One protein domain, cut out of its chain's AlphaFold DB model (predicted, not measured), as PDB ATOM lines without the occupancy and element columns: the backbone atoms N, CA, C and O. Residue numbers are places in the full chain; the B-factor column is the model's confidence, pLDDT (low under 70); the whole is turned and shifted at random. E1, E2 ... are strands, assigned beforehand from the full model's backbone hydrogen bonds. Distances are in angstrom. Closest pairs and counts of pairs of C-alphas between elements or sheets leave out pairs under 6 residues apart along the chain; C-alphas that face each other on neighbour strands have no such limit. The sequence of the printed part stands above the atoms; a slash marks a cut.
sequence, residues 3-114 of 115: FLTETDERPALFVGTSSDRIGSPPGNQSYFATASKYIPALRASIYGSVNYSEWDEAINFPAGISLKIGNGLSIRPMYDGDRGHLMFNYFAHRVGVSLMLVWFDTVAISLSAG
ATOM      1  N   PHE A   3     134.442 123.292  82.322       88.25
ATOM      2  CA  PHE A   3     135.436 123.500  81.267       88.25
ATOM      3  C   PHE A   3     134.906 124.432  80.190       88.25
ATOM      4  O   PHE A   3     135.639 125.279  79.690       88.25
ATOM      5  N   LEU A   4     133.624 124.287  79.846       93.69
ATOM      6  CA  LEU A   4     132.959 125.105  78.846       93.69
ATOM      7  C   LEU A   4     131.628 125.596  79.400       93.69
ATOM      8  O   LEU A   4     130.789 124.803  79.829       93.69
ATOM      9  N   THR A   5     131.426 126.907  79.344       95.50
ATOM     10  CA  THR A   5     130.109 127.513  79.529       95.50
ATOM     11  C   THR A   5     129.303 127.365  78.242       95.50
ATOM     12  O   THR A   5     129.844 127.517  77.136       95.50
ATOM     13  N   GLU A   6     128.012 127.083  78.400       96.75
ATOM     14  CA  GLU A   6     127.046 127.045  77.305       96.75
ATOM     15  C   GLU A   6     127.039 128.371  76.524       96.75
ATOM     16  O   GLU A   6     127.156 129.450  77.105       96.75
ATOM     17  N   THR A   7     126.900 128.281  75.201       95.56
ATOM     18  CA  THR A   7     126.590 129.417  74.311       95.56
ATOM     19  C   THR A   7     125.421 129.031  73.416       95.56
ATOM     20  O   THR A   7     124.905 127.927  73.551       95.56
ATOM     21  N   ASP A   8     125.018 129.869  72.462       94.12
ATOM     22  CA  ASP A   8     123.962 129.511  71.504       94.12
ATOM     23  C   ASP A   8     124.348 128.314  70.619       94.12
ATOM     24  O   ASP A   8     123.510 127.461  70.328       94.12
ATOM     25  N   GLU A   9     125.633 128.149  70.307       94.06
ATOM     26  CA  GLU A   9     126.124 127.130  69.366       94.06
ATOM     27  C   GLU A   9     126.700 125.880  70.043       94.06
ATOM     28  O   GLU A   9     126.773 124.824  69.420       94.06
ATOM     29  N   ARG A  10     127.086 125.954  71.326       95.25
ATOM     30  CA  ARG A  10     127.755 124.838  72.020       95.25
ATOM     31  C   ARG A  10     127.103 124.485  73.359       95.25
ATOM     32  O   ARG A  10     126.611 125.390  74.037       95.25
ATOM     33  N   PRO A  11     127.089 123.202  73.760       97.56
ATOM     34  CA  PRO A  11     126.658 122.809  75.097       97.56
ATOM     35  C   PRO A  11     127.667 123.272  76.159       97.56
ATOM     36  O   PRO A  11     128.846 123.482  75.866       97.56
ATOM     37  N   ALA A  12     127.214 123.391  77.405       97.81
ATOM     38  CA  ALA A  12     128.132 123.415  78.538       97.81
ATOM     39  C   ALA A  12     128.812 122.050  78.690       97.81
ATOM     40  O   ALA A  12     128.209 121.023  78.381       97.81
ATOM     41  N   LEU A  13     130.035 122.048  79.218       98.00
ATOM     42  CA  LEU A  13     130.783 120.848  79.587       98.00
ATOM     43  C   LEU A  13     131.420 121.044  80.960       98.00
ATOM     44  O   LEU A  13     132.122 122.033  81.199       98.00
ATOM     45  N   PHE A  14     131.210 120.088  81.856       97.31
ATOM     46  CA  PHE A  14     131.796 120.096  83.191       97.31
ATOM     47  C   PHE A  14     132.126 118.685  83.659       97.31
ATOM     48  O   PHE A  14     131.480 117.728  83.243       97.31
ATOM     49  N   VAL A  15     133.109 118.566  84.551       97.38
ATOM     50  CA  VAL A  15     133.360 117.319  85.287       97.38
ATOM     51  C   VAL A  15     133.119 117.503  86.773       97.38
ATOM     52  O   VAL A  15     133.165 118.626  87.293       97.38
ATOM     53  N   GLY A  16     132.899 116.405  87.476       95.88
ATOM     54  CA  GLY A  16     132.756 116.413  88.919       95.88
ATOM     55  C   GLY A  16     132.856 115.027  89.522       95.88
ATOM     56  O   GLY A  16     133.070 114.035  88.828       95.88
ATOM     57  N   THR A  17     132.704 115.003  90.837       96.06
ATOM     58  CA  THR A  17     132.530 113.788  91.619       96.06
ATOM     59  C   THR A  17     131.394 113.998  92.609       96.06
ATOM     60  O   THR A  17     131.150 115.127  93.050       96.06
ATOM     61  N   SER A  18     130.682 112.927  92.926       93.31
ATOM     62  CA  SER A  18     129.649 112.882  93.959       93.31
ATOM     63  C   SER A  18     129.635 111.501  94.607       93.31
ATOM     64  O   SER A  18     130.336 110.603  94.152       93.31
ATOM     65  N   SER A  19     128.824 111.316  95.650       93.62
ATOM     66  CA  SER A  19     128.391 109.964  96.024       93.62
ATOM     67  C   SER A  19     127.748 109.300  94.807       93.62
ATOM     68  O   SER A  19     127.018 109.994  94.097       93.62
ATOM     69  N   ASP A  20     128.003 108.011  94.588       93.12
ATOM     70  CA  ASP A  20     127.744 107.318  93.319       93.12
ATOM     71  C   ASP A  20     126.343 107.581  92.730       93.12
ATOM     72  O   ASP A  20     126.184 108.464  91.881       93.12
ATOM     73  N   ARG A  21     125.317 106.880  93.216       90.38
ATOM     74  CA  ARG A  21     123.914 107.091  92.838       90.38
ATOM     75  C   ARG A  21     123.002 106.785  94.012       90.38
ATOM     76  O   ARG A  21     123.422 106.201  95.009       90.38
ATOM     77  N   ILE A  22     121.735 107.188  93.921       89.94
ATOM     78  CA  ILE A  22     120.750 106.851  94.957       89.94
ATOM     79  C   ILE A  22     120.772 105.331  95.161       89.94
ATOM     80  O   ILE A  22     120.747 104.587  94.189       89.94
ATOM     81  N   GLY A  23     120.868 104.884  96.414       89.50
ATOM     82  CA  GLY A  23     120.923 103.464  96.765       89.50
ATOM     83  C   GLY A  23     122.311 102.816  96.753       89.50
ATOM     84  O   GLY A  23     122.417 101.679  97.207       89.50
ATOM     85  N   SER A  24     123.367 103.505  96.303       93.38
ATOM     86  CA  SER A  24     124.731 102.971  96.397       93.38
ATOM     87  C   SER A  24     125.179 102.824  97.858       93.38
ATOM     88  O   SER A  24     124.826 103.676  98.686       93.38
ATOM     89  N   PRO A  25     126.007 101.816  98.201       94.88
ATOM     90  CA  PRO A  25     126.565 101.708  99.543       94.88
ATOM     91  C   PRO A  25     127.388 102.956  99.915       94.88
ATOM     92  O   PRO A  25     128.048 103.527  99.037       94.88
ATOM     93  N   PRO A  26     127.390 103.383 101.193       94.94
ATOM     94  CA  PRO A  26     128.177 104.528 101.638       94.94
ATOM     95  C   PRO A  26     129.662 104.382 101.292       94.94
ATOM     96  O   PRO A  26     130.231 103.304 101.441       94.94
ATOM     97  N   GLY A  27     130.290 105.482 100.878       94.12
ATOM     98  CA  GLY A  27     131.712 105.526 100.532       94.12
ATOM     99  C   GLY A  27     132.025 105.309  99.051       94.12
ATOM    100  O   GLY A  27     133.122 105.669  98.648       94.12
ATOM    101  N   ASN A  28     131.079 104.810  98.247       96.38
ATOM    102  CA  ASN A  28     131.254 104.737  96.793       96.38
ATOM    103  C   ASN A  28     131.074 106.111  96.148       96.38
ATOM    104  O   ASN A  28     130.070 106.798  96.384       96.38
ATOM    105  N   GLN A  29     132.022 106.473  95.293       97.12
ATOM    106  CA  GLN A  29     132.016 107.711  94.534       97.12
ATOM    107  C   GLN A  29     131.710 107.477  93.055       97.12
ATOM    108  O   GLN A  29     131.988 106.435  92.470       97.12
ATOM    109  N   SER A  30     131.158 108.512  92.436       97.12
ATOM    110  CA  SER A  30     131.050 108.650  90.991       97.12
ATOM    111  C   SER A  30     131.996 109.735  90.487       97.12
ATOM    112  O   SER A  30     132.229 110.741  91.165       97.12
ATOM    113  N   TYR A  31     132.526 109.544  89.280       97.62
ATOM    114  CA  TYR A  31     133.351 110.517  88.563       97.62
ATOM    115  C   TYR A  31     132.777 110.715  87.172       97.62
ATOM    116  O   TYR A  31     132.742 109.784  86.369       97.62
ATOM    117  N   PHE A  32     132.343 111.932  86.869       97.31
ATOM    118  CA  PHE A  32     131.532 112.173  85.684       97.31
ATOM    119  C   PHE A  32     132.016 113.351  84.855       97.31
ATOM    120  O   PHE A  32     132.555 114.329  85.377       97.31
ATOM    121  N   ALA A  33     131.743 113.274  83.556       98.06
ATOM    122  CA  ALA A  33     131.843 114.365  82.600       98.06
ATOM    123  C   ALA A  33     130.486 114.546  81.918       98.06
ATOM    124  O   ALA A  33     129.994 113.641  81.248       98.06
ATOM    125  N   THR A  34     129.883 115.719  82.080       98.31
ATOM    126  CA  THR A  34     128.511 115.996  81.648       98.31
ATOM    127  C   THR A  34     128.481 117.123  80.633       98.31
ATOM    128  O   THR A  34     129.024 118.205  80.873       98.31
ATOM    129  N   ALA A  35     127.783 116.875  79.527       98.38
ATOM    130  CA  ALA A  35     127.397 117.893  78.566       98.38
ATOM    131  C   ALA A  35     125.922 118.258  78.756       98.38
ATOM    132  O   ALA A  35     125.077 117.376  78.923       98.38
ATOM    133  N   SER A  36     125.591 119.549  78.711       98.06
ATOM    134  CA  SER A  36     124.206 120.015  78.853       98.06
ATOM    135  C   SER A  36     123.880 121.187  77.937       98.06
ATOM    136  O   SER A  36     124.733 122.039  77.689       98.06
ATOM    137  N   LYS A  37     122.632 121.251  77.467       98.19
ATOM    138  CA  LYS A  37     122.153 122.288  76.549       98.19
ATOM    139  C   LYS A  37     120.697 122.650  76.829       98.19
ATOM    140  O   LYS A  37     119.856 121.761  76.966       98.19
ATOM    141  N   TYR A  38     120.381 123.937  76.866       97.56
ATOM    142  CA  TYR A  38     119.025 124.457  76.803       97.56
ATOM    143  C   TYR A  38     118.585 124.649  75.348       97.56
ATOM    144  O   TYR A  38     119.294 125.222  74.523       97.56
ATOM    145  N   ILE A  39     117.383 124.172  75.040       96.44
ATOM    146  CA  ILE A  39     116.747 124.259  73.729       96.44
ATOM    147  C   ILE A  39     115.528 125.181  73.872       96.44
ATOM    148  O   ILE A  39     114.477 124.733  74.348       96.44
ATOM    149  N   PRO A  40     115.630 126.464  73.464       94.81
ATOM    150  CA  PRO A  40     114.562 127.443  73.662       94.81
ATOM    151  C   PRO A  40     113.225 127.029  73.043       94.81
ATOM    152  O   PRO A  40     112.191 127.173  73.692       94.81
ATOM    153  N   ALA A  41     113.253 126.441  71.842       94.50
ATOM    154  CA  ALA A  41     112.058 125.987  71.124       94.50
ATOM    155  C   ALA A  41     111.237 124.945  71.903       94.50
ATOM    156  O   ALA A  41     110.022 124.878  71.756       94.50
ATOM    157  N   LEU A  42     111.898 124.156  72.756       94.25
ATOM    158  CA  LEU A  42     111.268 123.115  73.570       94.25
ATOM    159  C   LEU A  42     111.068 123.543  75.027       94.25
ATOM    160  O   LEU A  42     110.483 122.798  75.809       94.25
ATOM    161  N   ARG A  43     111.594 124.713  75.419       95.56
ATOM    162  CA  ARG A  43     111.710 125.142  76.824       95.56
ATOM    163  C   ARG A  43     112.316 124.041  77.707       95.56
ATOM    164  O   ARG A  43     111.896 123.836  78.849       95.56
ATOM    165  N   ALA A  44     113.300 123.337  77.157       96.69
ATOM    166  CA  ALA A  44     113.854 122.118  77.726       96.69
ATOM    167  C   ALA A  44     115.370 122.220  77.881       96.69
ATOM    168  O   ALA A  44     116.048 122.702  76.980       96.69
ATOM    169  N   SER A  45     115.905 121.724  78.993       97.50
ATOM    170  CA  SER A  45     117.337 121.446  79.132       97.50
ATOM    171  C   SER A  45     117.569 119.952  78.993       97.50
ATOM    172  O   SER A  45     116.930 119.178  79.700       97.50
ATOM    173  N   ILE A  46     118.486 119.547  78.125       98.06
ATOM    174  CA  ILE A  46     118.922 118.157  77.986       98.06
ATOM    175  C   ILE A  46     120.339 118.010  78.524       98.06
ATOM    176  O   ILE A  46     121.140 118.946  78.435       98.06
ATOM    177  N   TYR A  47     120.655 116.844  79.072       98.38
ATOM    178  CA  TYR A  47     122.024 116.500  79.426       98.38
ATOM    179  C   TYR A  47     122.310 115.022  79.172       98.38
ATOM    180  O   TYR A  47     121.412 114.179  79.201       98.38
ATOM    181  N   GLY A  48     123.589 114.735  78.967       98.44
ATOM    182  CA  GLY A  48     124.147 113.392  78.937       98.44
ATOM    183  C   GLY A  48     125.509 113.396  79.615       98.44
ATOM    184  O   GLY A  48     126.210 114.414  79.610       98.44
ATOM    185  N   SER A  49     125.862 112.277  80.229       98.38
ATOM    186  CA  SER A  49     127.083 112.138  81.006       98.38
ATOM    187  C   SER A  49     127.786 110.825  80.697       98.38
ATOM    188  O   SER A  49     127.139 109.819  80.414       98.38
ATOM    189  N   VAL A  50     129.113 110.848  80.763       98.31
ATOM    190  CA  VAL A  50     129.931 109.645  80.925       98.31
ATOM    191  C   VAL A  50     130.344 109.608  82.382       98.31
ATOM    192  O   VAL A  50     130.908 110.585  82.878       98.31
ATOM    193  N   ASN A  51     130.060 108.504  83.059       98.06
ATOM    194  CA  ASN A  51     130.260 108.380  84.491       98.06
ATOM    195  C   ASN A  51     130.972 107.070  84.821       98.06
ATOM    196  O   ASN A  51     130.514 106.012  84.411       98.06
ATOM    197  N   TYR A  52     132.067 107.142  85.571       98.06
ATOM    198  CA  TYR A  52     132.666 105.980  86.215       98.06
ATOM    199  C   TYR A  52     132.060 105.817  87.611       98.06
ATOM    200  O   TYR A  52     132.147 106.732  88.433       98.06
ATOM    201  N   SER A  53     131.433 104.667  87.845       97.44
ATOM    202  CA  SER A  53     130.824 104.259  89.110       97.44
ATOM    203  C   SER A  53     131.789 103.347  89.859       97.44
ATOM    204  O   SER A  53     132.174 102.302  89.334       97.44
ATOM    205  N   GLU A  54     132.174 103.720  91.080       97.56
ATOM    206  CA  GLU A  54     132.928 102.818  91.957       97.56
ATOM    207  C   GLU A  54     132.073 101.648  92.438       97.56
ATOM    208  O   GLU A  54     132.606 100.565  92.649       97.56
ATOM    209  N   TRP A  55     130.754 101.832  92.566       96.12
ATOM    210  CA  TRP A  55     129.865 100.749  92.981       96.12
ATOM    211  C   TRP A  55     129.784  99.625  91.934       96.12
ATOM    212  O   TRP A  55     129.818  98.451  92.298       96.12
ATOM    213  N   ASP A  56     129.701  99.973  90.648       95.25
ATOM    214  CA  ASP A  56     129.661  98.983  89.560       95.25
ATOM    215  C   ASP A  56     131.050  98.599  89.037       95.25
ATOM    216  O   ASP A  56     131.157  97.710  88.192       95.25
ATOM    217  N   GLU A  57     132.094  99.316  89.465       97.00
ATOM    218  CA  GLU A  57     133.445  99.259  88.893       97.00
ATOM    219  C   GLU A  57     133.436  99.429  87.357       97.00
ATOM    220  O   GLU A  57     134.201  98.802  86.618       97.00
ATOM    221  N   ALA A  58     132.532 100.277  86.851       97.25
ATOM    222  CA  ALA A  58     132.220 100.371  85.428       97.25
ATOM    223  C   ALA A  58     131.824 101.783  84.980       97.25
ATOM    224  O   ALA A  58     131.446 102.650  85.770       97.25
ATOM    225  N   ILE A  59     131.891 102.003  83.662       98.12
ATOM    226  CA  ILE A  59     131.382 103.220  83.024       98.12
ATOM    227  C   ILE A  59     129.901 103.038  82.689       98.12
ATOM    228  O   ILE A  59     129.527 102.072  82.023       98.12
ATOM    229  N   ASN A  60     129.075 104.005  83.074       96.94
ATOM    230  CA  ASN A  60     127.678 104.114  82.678       96.94
ATOM    231  C   ASN A  60     127.369 105.496  82.067       96.94
ATOM    232  O   ASN A  60     128.214 106.400  82.042       96.94
ATOM    233  N   PHE A  61     126.163 105.635  81.505       97.94
ATOM    234  CA  PHE A  61     125.771 106.798  80.700       97.94
ATOM    235  C   PHE A  61     124.479 107.458  81.207       97.94
ATOM    236  O   PHE A  61     123.410 107.266  80.617       97.94
ATOM    237  N   PRO A  62     124.542 108.234  82.303       97.81
ATOM    238  CA  PRO A  62     123.395 108.976  82.799       97.81
ATOM    239  C   PRO A  62     122.918 110.021  81.788       97.81
ATOM    240  O   PRO A  62     123.716 110.705  81.145       97.81
ATOM    241  N   ALA A  63     121.607 110.210  81.692       98.44
ATOM    242  CA  ALA A  63     121.008 111.196  80.801       98.44
ATOM    243  C   ALA A  63     119.662 111.678  81.334       98.44
ATOM    244  O   ALA A  63     119.006 111.009  82.132       98.44
ATOM    245  N   GLY A  64     119.217 112.844  80.881       98.19
ATOM    246  CA  GLY A  64     117.914 113.349  81.288       98.19
ATOM    247  C   GLY A  64     117.495 114.618  80.578       98.19
ATOM    248  O   GLY A  64     118.272 115.278  79.882       98.19
ATOM    249  N   ILE A  65     116.225 114.956  80.775       98.19
ATOM    250  CA  ILE A  65     115.582 116.123  80.175       98.19
ATOM    251  C   ILE A  65     114.828 116.853  81.275       98.19
ATOM    252  O   ILE A  65     114.098 116.232  82.030       98.19
ATOM    253  N   SER A  66     114.974 118.169  81.362       97.69
ATOM    254  CA  SER A  66     114.202 119.035  82.251       97.69
ATOM    255  C   SER A  66     113.305 119.941  81.419       97.69
ATOM    256  O   SER A  66     113.796 120.851  80.753       97.69
ATOM    257  N   LEU A  67     111.996 119.733  81.499       97.69
ATOM    258  CA  LEU A  67     110.977 120.530  80.820       97.69
ATOM    259  C   LEU A  67     110.478 121.631  81.755       97.69
ATOM    260  O   LEU A  67     109.986 121.330  82.843       97.69
ATOM    261  N   LYS A  68     110.592 122.901  81.356       96.25
ATOM    262  CA  LYS A  68     110.057 124.029  82.136       96.25
ATOM    263  C   LYS A  68     108.581 124.251  81.822       96.25
ATOM    264  O   LYS A  68     108.210 124.430  80.664       96.25
ATOM    265  N   ILE A  69     107.758 124.333  82.865       94.69
ATOM    266  CA  ILE A  69     106.313 124.561  82.766       94.69
ATOM    267  C   ILE A  69     105.982 125.855  83.509       94.69
ATOM    268  O   ILE A  69     106.181 125.960  84.713       94.69
ATOM    269  N   GLY A  70     105.485 126.869  82.798       88.75
ATOM    270  CA  GLY A  70     105.149 128.157  83.416       88.75
ATOM    271  C   GLY A  70     106.333 128.798  84.156       88.75
ATOM    272  O   GLY A  70     107.459 128.795  83.648       88.75
ATOM    273  N   ASN A  71     106.057 129.349  85.342       88.62
ATOM    274  CA  ASN A  71     107.042 130.008  86.198       88.62
ATOM    275  C   ASN A  71     107.368 129.123  87.405       88.62
ATOM    276  O   ASN A  71     106.499 128.841  88.227       88.62
ATOM    277  N   GLY A  72     108.628 128.700  87.513       91.25
ATOM    278  CA  GLY A  72     109.148 127.967  88.670       91.25
ATOM    279  C   GLY A  72     108.935 126.451  88.648       91.25
ATOM    280  O   GLY A  72     109.637 125.763  89.381       91.25
ATOM    281  N   LEU A  73     108.042 125.910  87.809       96.44
ATOM    282  CA  LEU A  73     107.813 124.463  87.723       96.44
ATOM    283  C   LEU A  73     108.678 123.796  86.648       96.44
ATOM    284  O   LEU A  73     108.866 124.327  85.547       96.44
ATOM    285  N   SER A  74     109.157 122.590  86.940       96.94
ATOM    286  CA  SER A  74     109.740 121.705  85.933       96.94
ATOM    287  C   SER A  74     109.453 120.232  86.194       96.94
ATOM    288  O   SER A  74     109.324 119.801  87.340       96.94
ATOM    289  N   ILE A  75     109.396 119.455  85.114       97.75
ATOM    290  CA  ILE A  75     109.352 117.990  85.158       97.75
ATOM    291  C   ILE A  75     110.656 117.466  84.572       97.75
ATOM    292  O   ILE A  75     111.108 117.950  83.531       97.75
ATOM    293  N   ARG A  76     111.263 116.492  85.246       97.69
ATOM    294  CA  ARG A  76     112.571 115.960  84.879       97.69
ATOM    295  C   ARG A  76     112.600 114.430  84.923       97.69
ATOM    296  O   ARG A  76     112.883 113.879  85.987       97.69
ATOM    297  N   PRO A  77     112.294 113.738  83.810       97.81
ATOM    298  CA  PRO A  77     112.671 112.340  83.636       97.81
ATOM    299  C   PRO A  77     114.192 112.212  83.490       97.81
ATOM    300  O   PRO A  77     114.840 113.002  82.793       97.81
ATOM    301  N   MET A  78     114.760 111.219  84.161       97.38
ATOM    302  CA  MET A  78     116.198 110.963  84.186       97.38
ATOM    303  C   MET A  78     116.468 109.468  84.181       97.38
ATOM    304  O   MET A  78     115.672 108.686  84.691       97.38
ATOM    305  N   TYR A  79     117.626 109.104  83.660       97.50
ATOM    306  CA  TYR A  79     118.252 107.801  83.794       97.50
ATOM    307  C   TYR A  79     119.608 108.012  84.464       97.50
ATOM    308  O   TYR A  79     120.387 108.859  84.016       97.50
ATOM    309  N   ASP A  80     119.876 107.300  85.555       94.44
ATOM    310  CA  ASP A  80     121.098 107.479  86.352       94.44
ATOM    311  C   ASP A  80     122.269 106.588  85.908       94.44
ATOM    312  O   ASP A  80     123.312 106.601  86.552       94.44
ATOM    313  N   GLY A  81     122.111 105.838  84.814       94.00
ATOM    314  CA  GLY A  81     123.077 104.834  84.369       94.00
ATOM    315  C   GLY A  81     122.623 103.394  84.623       94.00
ATOM    316  O   GLY A  81     123.076 102.510  83.899       94.00
ATOM    317  N   ASP A  82     121.675 103.184  85.544       94.44
ATOM    318  CA  ASP A  82     121.091 101.882  85.914       94.44
ATOM    319  C   ASP A  82     119.551 101.916  85.876       94.44
ATOM    320  O   ASP A  82     118.895 101.079  85.254       94.44
ATOM    321  N   ARG A  83     118.944 102.927  86.505       95.50
ATOM    322  CA  ARG A  83     117.496 103.042  86.694       95.50
ATOM    323  C   ARG A  83     116.966 104.443  86.409       95.50
ATOM    324  O   ARG A  83     117.670 105.453  86.411       95.50
ATOM    325  N   GLY A  84     115.670 104.485  86.113       97.00
ATOM    326  CA  GLY A  84     114.958 105.719  85.809       97.00
ATOM    327  C   GLY A  84     114.428 106.428  87.051       97.00
ATOM    328  O   GLY A  84     114.105 105.802  88.056       97.00
ATOM    329  N   HIS A  85     114.295 107.745  86.953       96.69
ATOM    330  CA  HIS A  85     113.736 108.613  87.986       96.69
ATOM    331  C   HIS A  85     112.830 109.651  87.340       96.69
ATOM    332  O   HIS A  85     113.095 110.115  86.228       96.69
ATOM    333  N   LEU A  86     111.793 110.073  88.056       97.94
ATOM    334  CA  LEU A  86     110.960 111.199  87.652       97.94
ATOM    335  C   LEU A  86     110.921 112.242  88.758       97.94
ATOM    336  O   LEU A  86     110.605 111.929  89.901       97.94
ATOM    337  N   MET A  87     111.220 113.490  88.416       97.50
ATOM    338  CA  MET A  87     111.203 114.585  89.380       97.50
ATOM    339  C   MET A  87     110.235 115.682  88.963       97.50
ATOM    340  O   MET A  87     110.233 116.112  87.811       97.50
ATOM    341  N   PHE A  88     109.472 116.174  89.928       97.88
ATOM    342  CA  PHE A  88     108.638 117.361  89.821       97.88
ATOM    343  C   PHE A  88     109.231 118.420  90.730       97.88
ATOM    344  O   PHE A  88     109.320 118.219  91.939       97.88
ATOM    345  N   ASN A  89     109.657 119.535  90.156       97.06
ATOM    346  CA  ASN A  89     110.348 120.584  90.890       97.06
ATOM    347  C   ASN A  89     109.514 121.856  90.871       97.06
ATOM    348  O   ASN A  89     108.951 122.213  89.837       97.06
ATOM    349  N   TYR A  90     109.499 122.559  91.996       96.19
ATOM    350  CA  TYR A  90     108.975 123.908  92.117       96.19
ATOM    351  C   TYR A  90     110.020 124.797  92.777       96.19
ATOM    352  O   TYR A  90     110.463 124.509  93.885       96.19
ATOM    353  N   PHE A  91     110.389 125.886  92.110       94.12
ATOM    354  CA  PHE A  91     111.299 126.898  92.628       94.12
ATOM    355  C   PHE A  91     110.592 128.245  92.747       94.12
ATOM    356  O   PHE A  91     110.051 128.770  91.771       94.12
ATOM    357  N   ALA A  92     110.663 128.831  93.938       92.19
ATOM    358  CA  ALA A  92     110.204 130.174  94.242       92.19
ATOM    359  C   ALA A  92     111.373 130.987  94.814       92.19
ATOM    360  O   ALA A  92     111.808 130.777  95.946       92.19
ATOM    361  N   HIS A  93     111.870 131.945  94.029       87.81
ATOM    362  CA  HIS A  93     113.024 132.780  94.374       87.81
ATOM    363  C   HIS A  93     114.260 131.951  94.764       87.81
ATOM    364  O   HIS A  93     114.952 131.431  93.894       87.81
ATOM    365  N   ARG A  94     114.540 131.850  96.067       90.31
ATOM    366  CA  ARG A  94     115.719 131.190  96.636       90.31
ATOM    367  C   ARG A  94     115.421 129.802  97.190       90.31
ATOM    368  O   ARG A  94     116.344 129.165  97.671       90.31
ATOM    369  N   VAL A  95     114.172 129.342  97.150       94.75
ATOM    370  CA  VAL A  95     113.760 128.061  97.738       94.75
ATOM    371  C   VAL A  95     113.191 127.159  96.653       94.75
ATOM    372  O   VAL A  95     112.423 127.609  95.803       94.75
ATOM    373  N   GLY A  96     113.564 125.886  96.692       95.12
ATOM    374  CA  GLY A  96     113.045 124.858  95.807       95.12
ATOM    375  C   GLY A  96     112.587 123.623  96.565       95.12
ATOM    376  O   GLY A  96     113.231 123.204  97.527       95.12
ATOM    377  N   VAL A  97     111.497 123.028  96.094       96.88
ATOM    378  CA  VAL A  97     110.985 121.736  96.550       96.88
ATOM    379  C   VAL A  97     110.922 120.800  95.355       96.88
ATOM    380  O   VAL A  97     110.418 121.176  94.294       96.88
ATOM    381  N   SER A  98     111.400 119.575  95.536       97.31
ATOM    382  CA  SER A  98     111.321 118.522  94.529       97.31
ATOM    383  C   SER A  98     110.607 117.306  95.094       97.31
ATOM    384  O   SER A  98     111.025 116.767  96.116       97.31
ATOM    385  N   LEU A  99     109.569 116.847  94.403       97.88
ATOM    386  CA  LEU A  99     109.019 115.508  94.573       97.88
ATOM    387  C   LEU A  99     109.731 114.573  93.597       97.88
ATOM    388  O   LEU A  99     109.843 114.879  92.411       97.88
ATOM    389  N   MET A 100     110.212 113.443  94.093       97.56
ATOM    390  CA  MET A 100     111.003 112.481  93.338       97.56
ATOM    391  C   MET A 100     110.317 111.129  93.407       97.56
ATOM    392  O   MET A 100     110.007 110.652  94.493       97.56
ATOM    393  N   LEU A 101     110.103 110.518  92.253       97.81
ATOM    394  CA  LEU A 101     109.757 109.117  92.132       97.81
ATOM    395  C   LEU A 101     111.019 108.386  91.666       97.81
ATOM    396  O   LEU A 101     111.326 108.321  90.473       97.81
ATOM    397  N   VAL A 102     111.789 107.941  92.652       96.06
ATOM    398  CA  VAL A 102     113.062 107.242  92.507       96.06
ATOM    399  C   VAL A 102     112.774 105.810  92.079       96.06
ATOM    400  O   VAL A 102     111.915 105.160  92.672       96.06
ATOM    401  N   TRP A 103     113.442 105.347  91.019       95.19
ATOM    402  CA  TRP A 103     113.288 103.992  90.460       95.19
ATOM    403  C   TRP A 103     111.851 103.583  90.108       95.19
ATOM    404  O   TRP A 103     111.573 102.408  89.889       95.19
ATOM    405  N   PHE A 104     110.936 104.551  90.025       95.88
ATOM    406  CA  PHE A 104     109.499 104.334  89.854       95.88
ATOM    407  C   PHE A 104     108.791 103.573  90.990       95.88
ATOM    408  O   PHE A 104     107.611 103.259  90.845       95.88
ATOM    409  N   ASP A 105     109.450 103.349  92.131       95.69
ATOM    410  CA  ASP A 105     108.885 102.625  93.281       95.69
ATOM    411  C   ASP A 105     108.976 103.390  94.612       95.69
ATOM    412  O   ASP A 105     108.231 103.094  95.548       95.69
ATOM    413  N   THR A 106     109.831 104.412  94.691       96.25
ATOM    414  CA  THR A 106     110.140 105.108  95.940       96.25
ATOM    415  C   THR A 106     109.851 106.599  95.812       96.25
ATOM    416  O   THR A 106     110.434 107.297  94.985       96.25
ATOM    417  N   VAL A 107     108.962 107.121  96.660       97.12
ATOM    418  CA  VAL A 107     108.658 108.559  96.717       97.12
ATOM    419  C   VAL A 107     109.579 109.249  97.717       97.12
ATOM    420  O   VAL A 107     109.658 108.852  98.877       97.12
ATOM    421  N   ALA A 108     110.240 110.319  97.286       95.88
ATOM    422  CA  ALA A 108     111.121 111.128  98.115       95.88
ATOM    423  C   ALA A 108     110.877 112.626  97.899       95.88
ATOM    424  O   ALA A 108     110.397 113.058  96.852       95.88
ATOM    425  N   ILE A 109     111.226 113.428  98.904       96.31
ATOM    426  CA  ILE A 109     111.136 114.889  98.855       96.31
ATOM    427  C   ILE A 109     112.532 115.459  99.075       96.31
ATOM    428  O   ILE A 109     113.250 115.024  99.971       96.31
ATOM    429  N   SER A 110     112.907 116.443  98.262       94.81
ATOM    430  CA  SER A 110     114.133 117.218  98.431       94.81
ATOM    431  C   SER A 110     113.805 118.695  98.607       94.81
ATOM    432  O   SER A 110     112.903 119.229  97.955       94.81
ATOM    433  N   LEU A 111     114.545 119.347  99.499       95.75
ATOM    434  CA  LEU A 111     114.484 120.779  99.752       95.75
ATOM    435  C   LEU A 111     115.818 121.396  99.352       95.75
ATOM    436  O   LEU A 111     116.882 120.864  99.663       95.75
ATOM    437  N   SER A 112     115.759 122.539  98.685       92.75
ATOM    438  CA  SER A 112     116.937 123.294  98.272       92.75
ATOM    439  C   SER A 112     116.766 124.764  98.620       92.75
ATOM    440  O   SER A 112     115.669 125.317  98.526       92.75
ATOM    441  N   ALA A 113     117.862 125.397  99.025       92.75
ATOM    442  CA  ALA A 113     117.923 126.826  99.268       92.75
ATOM    443  C   ALA A 113     119.201 127.388  98.635       92.75
ATOM    444  O   ALA A 113     120.286 126.845  98.842       92.75
ATOM    445  N   GLY A 114     119.067 128.446  97.837       82.62
ATOM    446  CA  GLY A 114     120.194 129.181  97.272       82.62
ATOM    447  C   GLY A 114     120.711 130.229  98.256       82.62
ATOM    448  O   GLY A 114     119.928 131.052  98.743       82.62
TER     449      GLY A 114
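This is residues 3 to 114 of the 115 residues of an uncharacterized protein of Gemmatimonadetes bacterium (UniProt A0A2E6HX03). One long sheet of nine strands curves round into an open trough, like a barrel left unclosed, with E1 and E2 making one wall, E3, E5 and E6 the floor and E7, E8 and E9 the other wall; the edge strands E1 and E9 stay apart. The short strand E4 sits beside the far end of E3, and beyond a break of 2 residues the chain runs on into E5, which is beside the other end of E3. The printed part has 112 residues with nine named strands, E1 to E9 in chain order, and no named helix; its class is all strand, and the branched sheet is antiparallel in each neighbour pair. It is compact, with a radius of gyration of the C-alphas of 14.7 A, and the C-alphas span 40 by 35 by 24 A.

The longest strand by residues is E2, residues 29 to 39, at 30.7 A from first to last C-alpha. E3, residues 44 to 53, is 27.1 A long, and E1, residues 12 to 19, is 22.1 A long, beginning at C-alpha 12 at (128.132, 123.415, 78.538). These three bend: E1 by 51 degrees at residue 15, E2 by 52 degrees at residue 33 and E3 by 53 degrees at residue 50. E4, residues 58 to 60, has three residues, with C-alpha 58 at (132.220, 100.371, 85.428). E5 is residues 63 to 69 and E6 residues 73 to 79. E7, residues 84 to 92, is 26.3 A long, and E8, residues 95 to 102, is 21.5 A long. E9, residues 106 to 113, is 23.3 A long and ends at C-alpha 113 at (117.923, 126.826, 99.268).

E3 has three neighbours in the branched sheet. E2 lies on one side of it, beside residues 44 to 53, at 162 degrees between directions, with N 35 and O 48 at 2.9 A. On the other side the pairing is staggered: E5 lies beside residues 44 to 48, with N 66 and O 45 at 2.8 A, and E4 beside residues 51 to 53, with N 60 and O 51 at 2.8 A. E4 runs on into E5 at 31 degrees, and the two are apart. E1 lies on the other side of E2 from E3; this hairpin of E1 and E2 stands at 147 degrees, and the C-alphas of Val 15 and Ala 33, which face each other, are 4.3 A apart, with N 34 and O 14 at 2.8 A. E5, E6, E7, E8 and E9 form a meander, each strand the antiparallel neighbour of the one before, and E1, E2, E3 and E4 form another. E5 and E6 stand at 166 degrees, with N 67 and O 75 at 2.8 A. E6 and E7 have N 76 and O 87 at 2.8 A, E7 and E8 have N 88 and O 99 at 2.8 A, and the hairpin of E8 and E9 has N 98 and O 110 at 2.9 A. The edge strands are E1, E4 and E9.

The sheet is twisted, its C-alphas lying up to 13.2 A off the best plane through them. The two C-alphas farthest apart are those of Gly 27 and Ala 41, at 40.9 A. The printed part has no cut and no long link; the link from E1 to E2, 9 residues, is short, and the other links between strands are tight. The mean pLDDT of the printed part is 95.7, and no printed residue is under 70.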